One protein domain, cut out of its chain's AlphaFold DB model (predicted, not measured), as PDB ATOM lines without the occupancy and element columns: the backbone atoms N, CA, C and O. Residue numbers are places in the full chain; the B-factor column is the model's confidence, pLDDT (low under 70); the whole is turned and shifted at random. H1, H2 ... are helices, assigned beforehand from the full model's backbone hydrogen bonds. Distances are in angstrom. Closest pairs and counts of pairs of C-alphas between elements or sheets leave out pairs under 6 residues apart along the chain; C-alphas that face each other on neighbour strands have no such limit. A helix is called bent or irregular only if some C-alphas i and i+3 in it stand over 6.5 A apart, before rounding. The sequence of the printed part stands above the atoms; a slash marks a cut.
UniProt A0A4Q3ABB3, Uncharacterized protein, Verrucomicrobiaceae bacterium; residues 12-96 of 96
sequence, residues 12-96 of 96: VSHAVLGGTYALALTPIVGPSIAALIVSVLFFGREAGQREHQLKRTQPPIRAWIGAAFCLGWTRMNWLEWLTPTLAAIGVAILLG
ATOM      1  N   VAL A  12     -40.222   2.232  28.385       94.31
ATOM      2  CA  VAL A  12     -40.998   2.077  27.147       94.31
ATOM      3  C   VAL A  12     -41.291   0.603  26.890       94.31
ATOM      4  O   VAL A  12     -42.427   0.248  26.585       94.31
ATOM      5  N   SER A  13     -40.302  -0.269  27.091       93.62
ATOM      6  CA  SER A  13     -40.512  -1.717  27.022       93.62
ATOM      7  C   SER A  13     -41.585  -2.200  27.989       93.62
ATOM      8  O   SER A  13     -42.465  -2.959  27.592       93.62
ATOM      9  N   HIS A  14     -41.568  -1.731  29.238       93.88
ATOM     10  CA  HIS A  14     -42.584  -2.103  30.218       93.88
ATOM     11  C   HIS A  14     -43.968  -1.578  29.817       93.88
ATOM     12  O   HIS A  14     -44.933  -2.328  29.909       93.88
ATOM     13  N   ALA A  15     -44.081  -0.351  29.297       96.31
ATOM     14  CA  ALA A  15     -45.351   0.172  28.787       96.31
ATOM     15  C   ALA A  15     -45.922  -0.712  27.664       96.31
ATOM     16  O   ALA A  15     -47.088  -1.105  27.711       96.31
ATOM     17  N   VAL A  16     -45.090  -1.071  26.679       96.75
ATOM     18  CA  VAL A  16     -45.492  -1.932  25.556       96.75
ATOM     19  C   VAL A  16     -45.919  -3.314  26.052       96.75
ATOM     20  O   VAL A  16     -46.953  -3.828  25.623       96.75
ATOM     21  N   LEU A  17     -45.174  -3.914  26.982       96.50
ATOM     22  CA  LEU A  17     -45.534  -5.210  27.562       96.50
ATOM     23  C   LEU A  17     -46.841  -5.135  28.360       96.50
ATOM     24  O   LEU A  17     -47.712  -5.978  28.179       96.50
ATOM     25  N   GLY A  18     -47.017  -4.107  29.192       97.12
ATOM     26  CA  GLY A  18     -48.233  -3.925  29.983       97.12
ATOM     27  C   GLY A  18     -49.481  -3.789  29.110       97.12
ATOM     28  O   GLY A  18     -50.471  -4.489  29.328       97.12
ATOM     29  N   GLY A  19     -49.407  -2.958  28.068       97.31
ATOM     30  CA  GLY A  19     -50.496  -2.795  27.106       97.31
ATOM     31  C   GLY A  19     -50.787  -4.070  26.308       97.31
ATOM     32  O   GLY A  19     -51.941  -4.475  26.189       97.31
ATOM     33  N   THR A  20     -49.757  -4.750  25.796       97.62
ATOM     34  CA  THR A  20     -49.953  -5.981  25.008       97.62
ATOM     35  C   THR A  20     -50.510  -7.129  25.849       97.62
ATOM     36  O   THR A  20     -51.398  -7.839  25.379       97.62
ATOM     37  N   TYR A  21     -50.075  -7.282  27.104       98.06
ATOM     38  CA  TYR A  21     -50.640  -8.275  28.021       98.06
ATOM     39  C   TYR A  21     -52.106  -7.976  28.340       98.06
ATOM     40  O   TYR A  21     -52.935  -8.883  28.286       98.06
ATOM     41  N   ALA A  22     -52.451  -6.715  28.609       98.06
ATOM     42  CA  ALA A  22     -53.835  -6.324  28.865       98.06
ATOM     43  C   ALA A  22     -54.735  -6.591  27.650       98.06
ATOM     44  O   ALA A  22     -55.803  -7.183  27.794       98.06
ATOM     45  N   LEU A  23     -54.279  -6.232  26.444       98.25
ATOM     46  CA  LEU A  23     -54.995  -6.508  25.194       98.25
ATOM     47  C   LEU A  23     -55.233  -8.007  24.993       98.25
ATOM     48  O   LEU A  23     -56.350  -8.414  24.686       98.25
ATOM     49  N   ALA A  24     -54.204  -8.828  25.207       98.31
ATOM     50  CA  ALA A  24     -54.296 -10.276  25.042       98.31
ATOM     51  C   ALA A  24     -55.231 -10.940  26.069       98.31
ATOM     52  O   ALA A  24     -55.905 -11.914  25.745       98.31
ATOM     53  N   LEU A  25     -55.289 -10.415  27.297       98.12
ATOM     54  CA  LEU A  25     -56.136 -10.942  28.373       98.12
ATOM     55  C   LEU A  25     -57.590 -10.457  28.295       98.12
ATOM     56  O   LEU A  25     -58.492 -11.165  28.741       98.12
ATOM     57  N   THR A  26     -57.833  -9.279  27.717       98.12
ATOM     58  CA  THR A  26     -59.170  -8.673  27.599       98.12
ATOM     59  C   THR A  26     -60.253  -9.622  27.058       98.12
ATOM     60  O   THR A  26     -61.307  -9.690  27.689       98.12
ATOM     61  N   PRO A  27     -60.052 -10.408  25.978       97.62
ATOM     62  CA  PRO A  27     -61.091 -11.321  25.485       97.62
ATOM     63  C   PRO A  27     -61.424 -12.485  26.436       97.62
ATOM     64  O   PRO A  27     -62.428 -13.159  26.229       97.62
ATOM     65  N   ILE A  28     -60.600 -12.740  27.456       97.88
ATOM     66  CA  ILE A  28     -60.772 -13.857  28.398       97.88
ATOM     67  C   ILE A  28     -61.468 -13.388  29.678       97.88
ATOM     68  O   ILE A  28     -62.352 -14.069  30.190       97.88
ATOM     69  N   VAL A  29     -61.050 -12.236  30.212       97.62
ATOM     70  CA  VAL A  29     -61.466 -11.767  31.547       97.62
ATOM     71  C   VAL A  29     -62.128 -10.386  31.541       97.62
ATOM     72  O   VAL A  29     -62.545  -9.897  32.586       97.62
ATOM     73  N   GLY A  30     -62.239  -9.745  30.381       97.50
ATOM     74  CA  GLY A  30     -62.687  -8.362  30.255       97.50
ATOM     75  C   GLY A  30     -61.581  -7.335  30.556       97.50
ATOM     76  O   GLY A  30     -60.579  -7.653  31.207       97.50
ATOM     77  N   PRO A  31     -61.748  -6.084  30.090       96.62
ATOM     78  CA  PRO A  31     -60.688  -5.072  30.085       96.62
ATOM     79  C   PRO A  31     -60.189  -4.696  31.490       96.62
ATOM     80  O   PRO A  31     -58.985  -4.654  31.743       96.62
ATOM     81  N   SER A  32     -61.103  -4.482  32.440       97.56
ATOM     82  CA  SER A  32     -60.750  -4.058  33.802       97.56
ATOM     83  C   SER A  32     -60.004  -5.140  34.586       97.56
ATOM     84  O   SER A  32     -59.027  -4.847  35.277       97.56
ATOM     85  N   ILE A  33     -60.430  -6.402  34.462       98.19
ATOM     86  CA  ILE A  33     -59.765  -7.527  35.135       98.19
ATOM     87  C   ILE A  33     -58.406  -7.792  34.480       98.19
ATOM     88  O   ILE A  33     -57.428  -8.022  35.189       98.19
ATOM     89  N   ALA A  34     -58.307  -7.681  33.152       98.12
ATOM     90  CA  ALA A  34     -57.034  -7.779  32.444       98.12
ATOM     91  C   ALA A  34     -56.020  -6.739  32.952       98.12
ATOM     92  O   ALA A  34     -54.886  -7.095  33.273       98.12
ATOM     93  N   ALA A  35     -56.435  -5.476  33.109       98.19
ATOM     94  CA  ALA A  35     -55.568  -4.428  33.648       98.19
ATOM     95  C   ALA A  35     -55.135  -4.689  35.099       98.19
ATOM     96  O   ALA A  35     -53.966  -4.487  35.441       98.19
ATOM     97  N   LEU A  36     -56.042  -5.192  35.943       98.38
ATOM     98  CA  LEU A  36     -55.719  -5.580  37.316       98.38
ATOM     99  C   LEU A  36     -54.683  -6.713  37.360       98.38
ATOM    100  O   LEU A  36     -53.712  -6.616  38.109       98.38
ATOM    101  N   ILE A  37     -54.846  -7.755  36.538       98.44
ATOM    102  CA  ILE A  37     -53.893  -8.874  36.456       98.44
ATOM    103  C   ILE A  37     -52.506  -8.370  36.050       98.44
ATOM    104  O   ILE A  37     -51.511  -8.751  36.672       98.44
ATOM    105  N   VAL A  38     -52.426  -7.486  35.049       98.12
ATOM    106  CA  VAL A  38     -51.151  -6.889  34.631       98.12
ATOM    107  C   VAL A  38     -50.516  -6.096  35.774       98.12
ATOM    108  O   VAL A  38     -49.331  -6.278  36.050       98.12
ATOM    109  N   SER A  39     -51.292  -5.276  36.490       98.12
ATOM    110  CA  SER A  39     -50.791  -4.532  37.652       98.12
ATOM    111  C   SER A  39     -50.190  -5.452  38.717       98.12
ATOM    112  O   SER A  39     -49.062  -5.233  39.157       98.12
ATOM    113  N   VAL A  40     -50.904  -6.522  39.084       97.94
ATOM    114  CA  VAL A  40     -50.450  -7.496  40.091       97.94
ATOM    115  C   VAL A  40     -49.189  -8.230  39.629       97.94
ATOM    116  O   VAL A  40     -48.266  -8.421  40.421       97.94
ATOM    117  N   LEU A  41     -49.113  -8.604  38.350       97.25
ATOM    118  CA  LEU A  41     -47.949  -9.280  37.776       97.25
ATOM    119  C   LEU A  41     -46.682  -8.422  37.895       97.25
ATOM    120  O   LEU A  41     -45.650  -8.898  38.375       97.25
ATOM    121  N   PHE A  42     -46.754  -7.158  37.471       96.38
ATOM    122  CA  PHE A  42     -45.605  -6.255  37.535       96.38
ATOM    123  C   PHE A  42     -45.294  -5.815  38.967       96.38
ATOM    124  O   PHE A  42     -44.121  -5.671  39.307       96.38
ATOM    125  N   PHE A  43     -46.304  -5.698  39.835       97.31
ATOM    126  CA  PHE A  43     -46.087  -5.469  41.262       97.31
ATOM    127  C   PHE A  43     -45.271  -6.601  41.886       97.31
ATOM    128  O   PHE A  43     -44.251  -6.354  42.524       97.31
ATOM    129  N   GLY A  44     -45.692  -7.854  41.678       96.00
ATOM    130  CA  GLY A  44     -45.020  -9.026  42.239       96.00
ATOM    131  C   GLY A  44     -43.583  -9.176  41.736       96.00
ATOM    132  O   GLY A  44     -42.689  -9.512  42.514       96.00
ATOM    133  N   ARG A  45     -43.343  -8.860  40.457       94.88
ATOM    134  CA  ARG A  45     -41.995  -8.808  39.877       94.88
ATOM    135  C   ARG A  45     -41.100  -7.813  40.623       94.88
ATOM    136  O   ARG A  45     -40.007  -8.196  41.043       94.88
ATOM    137  N   GLU A  46     -41.564  -6.580  40.820       94.94
ATOM    138  CA  GLU A  46     -40.782  -5.532  41.490       94.94
ATOM    139  C   GLU A  46     -40.604  -5.793  42.985       94.94
ATOM    140  O   GLU A  46     -39.493  -5.674  43.510       94.94
ATOM    141  N   ALA A  47     -41.660  -6.240  43.668       95.12
ATOM    142  CA  ALA A  47     -41.590  -6.646  45.064       95.12
ATOM    143  C   ALA A  47     -40.547  -7.760  45.257       95.12
ATOM    144  O   ALA A  47     -39.666  -7.635  46.104       95.12
ATOM    145  N   GLY A  48     -40.567  -8.809  44.429       93.88
ATOM    146  CA  GLY A  48     -39.616  -9.919  44.533       93.88
ATOM    147  C   GLY A  48     -38.159  -9.490  44.320       93.88
ATOM    148  O   GLY A  48     -37.276  -9.861  45.101       93.88
ATOM    149  N   GLN A  49     -37.895  -8.660  43.304       92.75
ATOM    150  CA  GLN A  49     -36.557  -8.103  43.077       92.75
ATOM    151  C   GLN A  49     -36.111  -7.237  44.256       92.75
ATOM    152  O   GLN A  49     -34.973  -7.353  44.729       92.75
ATOM    153  N   ARG A  50     -37.012  -6.400  44.784       93.75
ATOM    154  CA  ARG A  50     -36.692  -5.528  45.910       93.75
ATOM    155  C   ARG A  50     -36.437  -6.311  47.193       93.75
ATOM    156  O   ARG A  50     -35.486  -5.997  47.905       93.75
ATOM    157  N   GLU A  51     -37.217  -7.353  47.459       95.56
ATOM    158  CA  GLU A  51     -37.010  -8.254  48.594       95.56
ATOM    159  C   GLU A  51     -35.608  -8.861  48.544       95.56
ATOM    160  O   GLU A  51     -34.869  -8.825  49.532       95.56
ATOM    161  N   HIS A  52     -35.210  -9.375  47.377       94.81
ATOM    162  CA  HIS A  52     -33.891  -9.967  47.180       94.81
ATOM    163  C   HIS A  52     -32.757  -8.967  47.454       94.81
ATOM    164  O   HIS A  52     -31.753  -9.317  48.076       94.81
ATOM    165  N   GLN A  53     -32.922  -7.707  47.044       94.06
ATOM    166  CA  GLN A  53     -31.954  -6.648  47.339       94.06
ATOM    167  C   GLN A  53     -31.899  -6.315  48.837       94.06
ATOM    168  O   GLN A  53     -30.811  -6.216  49.405       94.06
ATOM    169  N   LEU A  54     -33.055  -6.161  49.491       92.25
ATOM    170  CA  LEU A  54     -33.142  -5.809  50.912       92.25
ATOM    171  C   LEU A  54     -32.552  -6.896  51.816       92.25
ATOM    172  O   LEU A  54     -31.880  -6.563  52.791       92.25
ATOM    173  N   LYS A  55     -32.693  -8.178  51.454       95.56
ATOM    174  CA  LYS A  55     -32.093  -9.318  52.177       95.56
ATOM    175  C   LYS A  55     -30.573  -9.224  52.348       95.56
ATOM    176  O   LYS A  55     -30.029  -9.859  53.243       95.56
ATOM    177  N   ARG A  56     -29.876  -8.422  51.532       94.62
ATOM    178  CA  ARG A  56     -28.424  -8.192  51.672       94.62
ATOM    179  C   ARG A  56     -28.059  -7.301  52.859       94.62
ATOM    180  O   ARG A  56     -26.911  -7.293  53.280       94.62
ATOM    181  N   THR A  57     -29.013  -6.521  53.361       93.75
ATOM    182  CA  THR A  57     -28.778  -5.489  54.388       93.75
ATOM    183  C   THR A  57     -29.753  -5.574  55.560       93.75
ATOM    184  O   THR A  57     -29.591  -4.864  56.548       93.75
ATOM    185  N   GLN A  58     -30.773  -6.432  55.471       93.75
ATOM    186  CA  GLN A  58     -31.847  -6.543  56.451       93.75
ATOM    187  C   GLN A  58     -32.207  -8.010  56.729       93.75
ATOM    188  O   GLN A  58     -32.090  -8.851  55.834       93.75
ATOM    189  N   PRO A  59     -32.721  -8.323  57.935       95.94
ATOM    190  CA  PRO A  59     -33.282  -9.636  58.235       95.94
ATOM    191  C   PRO A  59     -34.403 -10.035  57.256       95.94
ATOM    192  O   PRO A  59     -35.159  -9.157  56.825       95.94
ATOM    193  N   PRO A  60     -34.598 -11.339  56.971       93.38
ATOM    194  CA  PRO A  60     -35.541 -11.812  55.951       93.38
ATOM    195  C   PRO A  60     -36.971 -11.276  56.095       93.38
ATOM    196  O   PRO A  60     -37.557 -10.840  55.110       93.38
ATOM    197  N   ILE A  61     -37.509 -11.242  57.319       94.75
ATOM    198  CA  ILE A  61     -38.871 -10.748  57.585       94.75
ATOM    199  C   ILE A  61     -38.990  -9.257  57.251       94.75
ATOM    200  O   ILE A  61     -39.966  -8.842  56.635       94.75
ATOM    201  N   ARG A  62     -37.987  -8.442  57.610       92.62
ATOM    202  CA  ARG A  62     -37.995  -7.003  57.301       92.62
ATOM    203  C   ARG A  62     -37.865  -6.752  55.804       92.62
ATOM    204  O   ARG A  62     -38.560  -5.888  55.286       92.62
ATOM    205  N   ALA A  63     -37.037  -7.536  55.115       93.12
ATOM    206  CA  ALA A  63     -36.902  -7.456  53.666       93.12
ATOM    207  C   ALA A  63     -38.208  -7.825  52.942       93.12
ATOM    208  O   ALA A  63     -38.602  -7.120  52.015       93.12
ATOM    209  N   TRP A  64     -38.898  -8.879  53.395       93.88
ATOM    210  CA  TRP A  64     -40.197  -9.287  52.853       93.88
ATOM    211  C   TRP A  64     -41.280  -8.235  53.109       93.88
ATOM    212  O   TRP A  64     -41.925  -7.795  52.163       93.88
ATOM    213  N   ILE A  65     -41.430  -7.754  54.352       93.75
ATOM    214  CA  ILE A  65     -42.382  -6.674  54.677       93.75
ATOM    215  C   ILE A  65     -42.054  -5.421  53.854       93.75
ATOM    216  O   ILE A  65     -42.949  -4.794  53.296       93.75
ATOM    217  N   GLY A  66     -40.772  -5.068  53.738       90.38
ATOM    218  CA  GLY A  66     -40.346  -3.905  52.970       90.38
ATOM    219  C   GLY A  66     -40.718  -3.998  51.495       90.38
ATOM    220  O   GLY A  66     -41.293  -3.075  50.926       90.38
ATOM    221  N   ALA A  67     -40.479  -5.149  50.884       91.62
ATOM    222  CA  ALA A  67     -40.886  -5.397  49.515       91.62
ATOM    223  C   ALA A  67     -42.409  -5.419  49.329       91.62
ATOM    224  O   ALA A  67     -42.913  -4.732  48.442       91.62
ATOM    225  N   ALA A  68     -43.129  -6.165  50.169       92.69
ATOM    226  CA  ALA A  68     -44.567  -6.398  50.041       92.69
ATOM    227  C   ALA A  68     -45.409  -5.142  50.305       92.69
ATOM    228  O   ALA A  68     -46.430  -4.940  49.657       92.69
ATOM    229  N   PHE A  69     -44.972  -4.281  51.227       94.06
ATOM    230  CA  PHE A  69     -45.677  -3.047  51.597       94.06
ATOM    231  C   PHE A  69     -45.031  -1.786  51.017       94.06
ATOM    232  O   PHE A  69     -45.277  -0.679  51.487       94.06
ATOM    233  N   CYS A  70     -44.184  -1.941  50.000       93.56
ATOM    234  CA  CYS A  70     -43.480  -0.843  49.345       93.56
ATOM    235  C   CYS A  70     -42.525  -0.024  50.242       93.56
ATOM    236  O   CYS A  70     -42.059   1.049  49.846       93.56
ATOM    237  N   LEU A  71     -42.189  -0.504  51.444       88.62
ATOM    238  CA  LEU A  71     -41.277   0.194  52.346       88.62
ATOM    239  C   LEU A  71     -39.833   0.034  51.863       88.62
ATOM    240  O   LEU A  71     -39.277  -1.061  51.776       88.62
ATOM    241  N   GLY A  72     -39.206   1.167  51.561       85.31
ATOM    242  CA  GLY A  72     -37.858   1.192  51.010       85.31
ATOM    243  C   GLY A  72     -37.806   0.876  49.518       85.31
ATOM    244  O   GLY A  72     -36.726   0.557  49.024       85.31
ATOM    245  N   TRP A  73     -38.923   0.959  48.791       94.44
ATOM    246  CA  TRP A  73     -38.899   0.995  47.329       94.44
ATOM    247  C   TRP A  73     -38.175   2.242  46.826       94.44
ATOM    248  O   TRP A  73     -38.299   3.331  47.387       94.44
ATOM    249  N   THR A  74     -37.413   2.078  45.750       93.56
ATOM    250  CA  THR A  74     -36.777   3.204  45.063       93.56
ATOM    251  C   THR A  74     -37.736   3.815  44.051       93.56
ATOM    252  O   THR A  74     -38.708   3.184  43.635       93.56
ATOM    253  N   ARG A  75     -37.432   5.031  43.581       95.06
ATOM    254  CA  ARG A  75     -38.176   5.661  42.479       95.06
ATOM    255  C   ARG A  75     -38.280   4.745  41.256       95.06
ATOM    256  O   ARG A  75     -39.330   4.714  40.626       95.06
ATOM    257  N   MET A  76     -37.220   4.004  40.935       93.25
ATOM    258  CA  MET A  76     -37.228   3.106  39.781       93.25
ATOM    259  C   MET A  76     -38.197   1.940  39.956       93.25
ATOM    260  O   MET A  76     -38.918   1.651  39.012       93.25
ATOM    261  N   ASN A  77     -38.325   1.366  41.157       94.25
ATOM    262  CA  ASN A  77     -39.312   0.304  41.401       94.25
ATOM    263  C   ASN A  77     -40.743   0.796  41.153       94.25
ATOM    264  O   ASN A  77     -41.538   0.124  40.503       94.25
ATOM    265  N   TRP A  78     -41.058   2.014  41.608       96.00
ATOM    266  CA  TRP A  78     -42.359   2.619  41.321       96.00
ATOM    267  C   TRP A  78     -42.575   2.822  39.826       96.00
ATOM    268  O   TRP A  78     -43.657   2.527  39.332       96.00
ATOM    269  N   LEU A  79     -41.569   3.304  39.092       96.31
ATOM    270  CA  LEU A  79     -41.694   3.501  37.647       96.31
ATOM    271  C   LEU A  79     -41.847   2.173  36.894       96.31
ATOM    272  O   LEU A  79     -42.686   2.087  36.000       96.31
ATOM    273  N   GLU A  80     -41.089   1.143  37.261       94.00
ATOM    274  CA  GLU A  80     -41.123  -0.177  36.619       94.00
ATOM    275  C   GLU A  80     -42.436  -0.930  36.884       94.00
ATOM    276  O   GLU A  80     -42.888  -1.681  36.018       94.00
ATOM    277  N   TRP A  81     -43.118  -0.651  38.002       96.38
ATOM    278  CA  TRP A  81     -44.474  -1.144  38.267       96.38
ATOM    279  C   TRP A  81     -45.587  -0.272  37.659       96.38
ATOM    280  O   TRP A  81     -46.508  -0.786  37.015       96.38
ATOM    281  N   LEU A  82     -45.540   1.051  37.842       97.44
ATOM    282  CA  LEU A  82     -46.624   1.945  37.418       97.44
ATOM    283  C   LEU A  82     -46.702   2.080  35.899       97.44
ATOM    284  O   LEU A  82     -47.798   2.154  35.357       97.44
ATOM    285  N   THR A  83     -45.571   2.080  35.197       98.00
ATOM    286  CA  THR A  83     -45.549   2.236  33.734       98.00
ATOM    287  C   THR A  83     -46.362   1.159  32.992       98.00
ATOM    288  O   THR A  83     -47.247   1.523  32.214       98.00
ATOM    289  N   PRO A  84     -46.146  -0.152  33.222       97.56
ATOM    290  CA  PRO A  84     -46.969  -1.190  32.600       97.56
ATOM    291  C   PRO A  84     -48.416  -1.164  33.107       97.56
ATOM    292  O   PRO A  84     -49.337  -1.418  32.333       97.56
ATOM    293  N   THR A  85     -48.627  -0.819  34.380       97.94
ATOM    294  CA  THR A  85     -49.963  -0.714  34.983       97.94
ATOM    295  C   THR A  85     -50.803   0.366  34.305       97.94
ATOM    296  O   THR A  85     -51.943   0.120  33.925       97.94
ATOM    297  N   LEU A  86     -50.236   1.554  34.093       98.12
ATOM    298  CA  LEU A  86     -50.914   2.660  33.422       98.12
ATOM    299  C   LEU A  86     -51.181   2.348  31.949       98.12
ATOM    300  O   LEU A  86     -52.257   2.670  31.451       98.12
ATOM    301  N   ALA A  87     -50.252   1.677  31.263       98.12
ATOM    302  CA  ALA A  87     -50.481   1.220  29.893       98.12
ATOM    303  C   ALA A  87     -51.651   0.223  29.814       98.12
ATOM    304  O   ALA A  87     -52.508   0.339  28.938       98.12
ATOM    305  N   ALA A  88     -51.730  -0.711  30.763       98.06
ATOM    306  CA  ALA A  88     -52.822  -1.673  30.863       98.06
ATOM    307  C   ALA A  88     -54.171  -1.013  31.193       98.06
ATOM    308  O   ALA A  88     -55.188  -1.355  30.596       98.06
ATOM    309  N   ILE A  89     -54.184  -0.027  32.095       98.00
ATOM    310  CA  ILE A  89     -55.377   0.782  32.382       98.00
ATOM    311  C   ILE A  89     -55.811   1.560  31.136       98.00
ATOM    312  O   ILE A  89     -56.999   1.607  30.839       98.00
ATOM    313  N   GLY A  90     -54.867   2.121  30.376       97.94
ATOM    314  CA  GLY A  90     -55.159   2.779  29.104       97.94
ATOM    315  C   GLY A  90     -55.891   1.853  28.132       97.94
ATOM    316  O   GLY A  90     -56.895   2.251  27.552       97.94
ATOM    317  N   VAL A  91     -55.457   0.593  28.019       97.56
ATOM    318  CA  VAL A  91     -56.176  -0.430  27.239       97.56
ATOM    319  C   VAL A  91     -57.584  -0.654  27.777       97.56
ATOM    320  O   VAL A  91     -58.529  -0.700  26.995       97.56
ATOM    321  N   ALA A  92     -57.740  -0.765  29.096       97.38
ATOM    322  CA  ALA A  92     -59.049  -0.986  29.689       97.38
ATOM    323  C   ALA A  92     -60.020   0.174  29.430       97.38
ATOM    324  O   ALA A  92     -61.181  -0.072  29.134       97.38
ATOM    325  N   ILE A  93     -59.535   1.419  29.487       97.94
ATOM    326  CA  ILE A  93     -60.319   2.624  29.175       97.94
ATOM    327  C   ILE A  93     -60.708   2.673  27.693       97.94
ATOM    328  O   ILE A  93     -61.777   3.162  27.360       97.94
ATOM    329  N   LEU A  94     -59.842   2.202  26.794       97.25
ATOM    330  CA  LEU A  94     -60.107   2.233  25.352       97.25
ATOM    331  C   LEU A  94     -61.069   1.132  24.882       97.25
ATOM    332  O   LEU A  94     -61.655   1.272  23.811       97.25
ATOM    333  N   LEU A  95     -61.180   0.031  25.629       94.00
ATOM    334  CA  LEU A  95     -61.979  -1.143  25.254       94.00
ATOM    335  C   LEU A  95     -63.232  -1.365  26.114       94.00
ATOM    336  O   LEU A  95     -64.045  -2.218  25.755       94.00
ATOM    337  N   GLY A  96     -63.346  -0.681  27.253       81.56
ATOM    338  CA  GLY A  96     -64.519  -0.696  28.135       81.56
ATOM    339  C   GLY A  96     -65.490   0.424  27.806       81.56
ATOM    340  O   GLY A  96     -66.702   0.185  27.993       81.56
TER     341      GLY A  96
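Overview. This is residues 12 to 96 of the 96 residues of an uncharacterized protein of Verrucomicrobiaceae bacterium (UniProt A0A4Q3ABB3). Two long helices, H2 and H4, lie side by side and nearly antiparallel; H1 packs aslant on both of them towards the end where H2 begins, and the short H3 folds back along the other end of H2. Together they make an elongated body, with H2 touching the three other helices. The printed part has 85 residues with four named helices, in the order H1, H2, H3, H4, and no named strand; its class is all helix. It is only just compact, close to loose, with a radius of gyration of the C-alphas of 14.3 A, and spans 44 by 23 by 14 A.

Along the chain. H2, the longest helix, is residues 31 to 54 and measures 34.5 A from C-alpha 31 at (-60.688, -5.072, 30.085) to C-alpha 54 at (-33.142, -5.809, 50.912). H4, residues 75 to 95, measures 30.2 A and ends with C-alpha 95 at (-61.979, -1.143, 25.254). H4 has a kink of 26 degrees near residue 82; it is neither bent nor irregular, but only just: C-alphas 81 and 84 are 6.2 A apart. H1, residues 12 to 29, measures 25.1 A and begins with C-alpha 12 at (-40.998, 2.077, 27.147). H1 is only just irregular, with C-alphas 24 and 27 being 6.9 A apart. H3, residues 60 to 68, measures 12.1 A.

Arrangement. H2 is the hub. H2 and H4 touch and run opposite ways at a shallow tilt of 8 degrees; their closest C-alphas, those of Pro 31 and Ala 92, are 4.4 A apart. H1 touches H2 with residues 18 to 26 alone, and H2 touches H1 with residues 31 to 38 alone. Their closest C-alphas are those of Ala 22 and Ala 34, 5.0 A apart, and the two helices run opposite ways at a steep tilt of 46 degrees. H1 also touches H4, with the C-alphas of Gly 18 and Pro 84 the closest at 4.0 A; these two run the same way at a steep tilt of 42 degrees. H2, with residues 47 to 54 alone, touches H3. They form a helical hairpin, opposite ways at a shallow tilt of 31 degrees, and their closest C-alphas, those of Ala 47 and Ala 67, are 4.7 A apart. H3 is apart from H1 and from H4. Every backbone O i to N i+4 pair is within hydrogen-bond range in H2 and H3, against 12 of 14 in H1 and 16 of 17 in H4.

Size, cuts and confidence. The C-alphas farthest apart, those of Thr 57 and Gly 96, are 44.6 A apart. The printed part has no cut. The links H1 to H2 and H2 to H3 are tight, H3 to H4 is short, and no link is long. The mean pLDDT of the printed part is 95.6, and no printed residue is under 70.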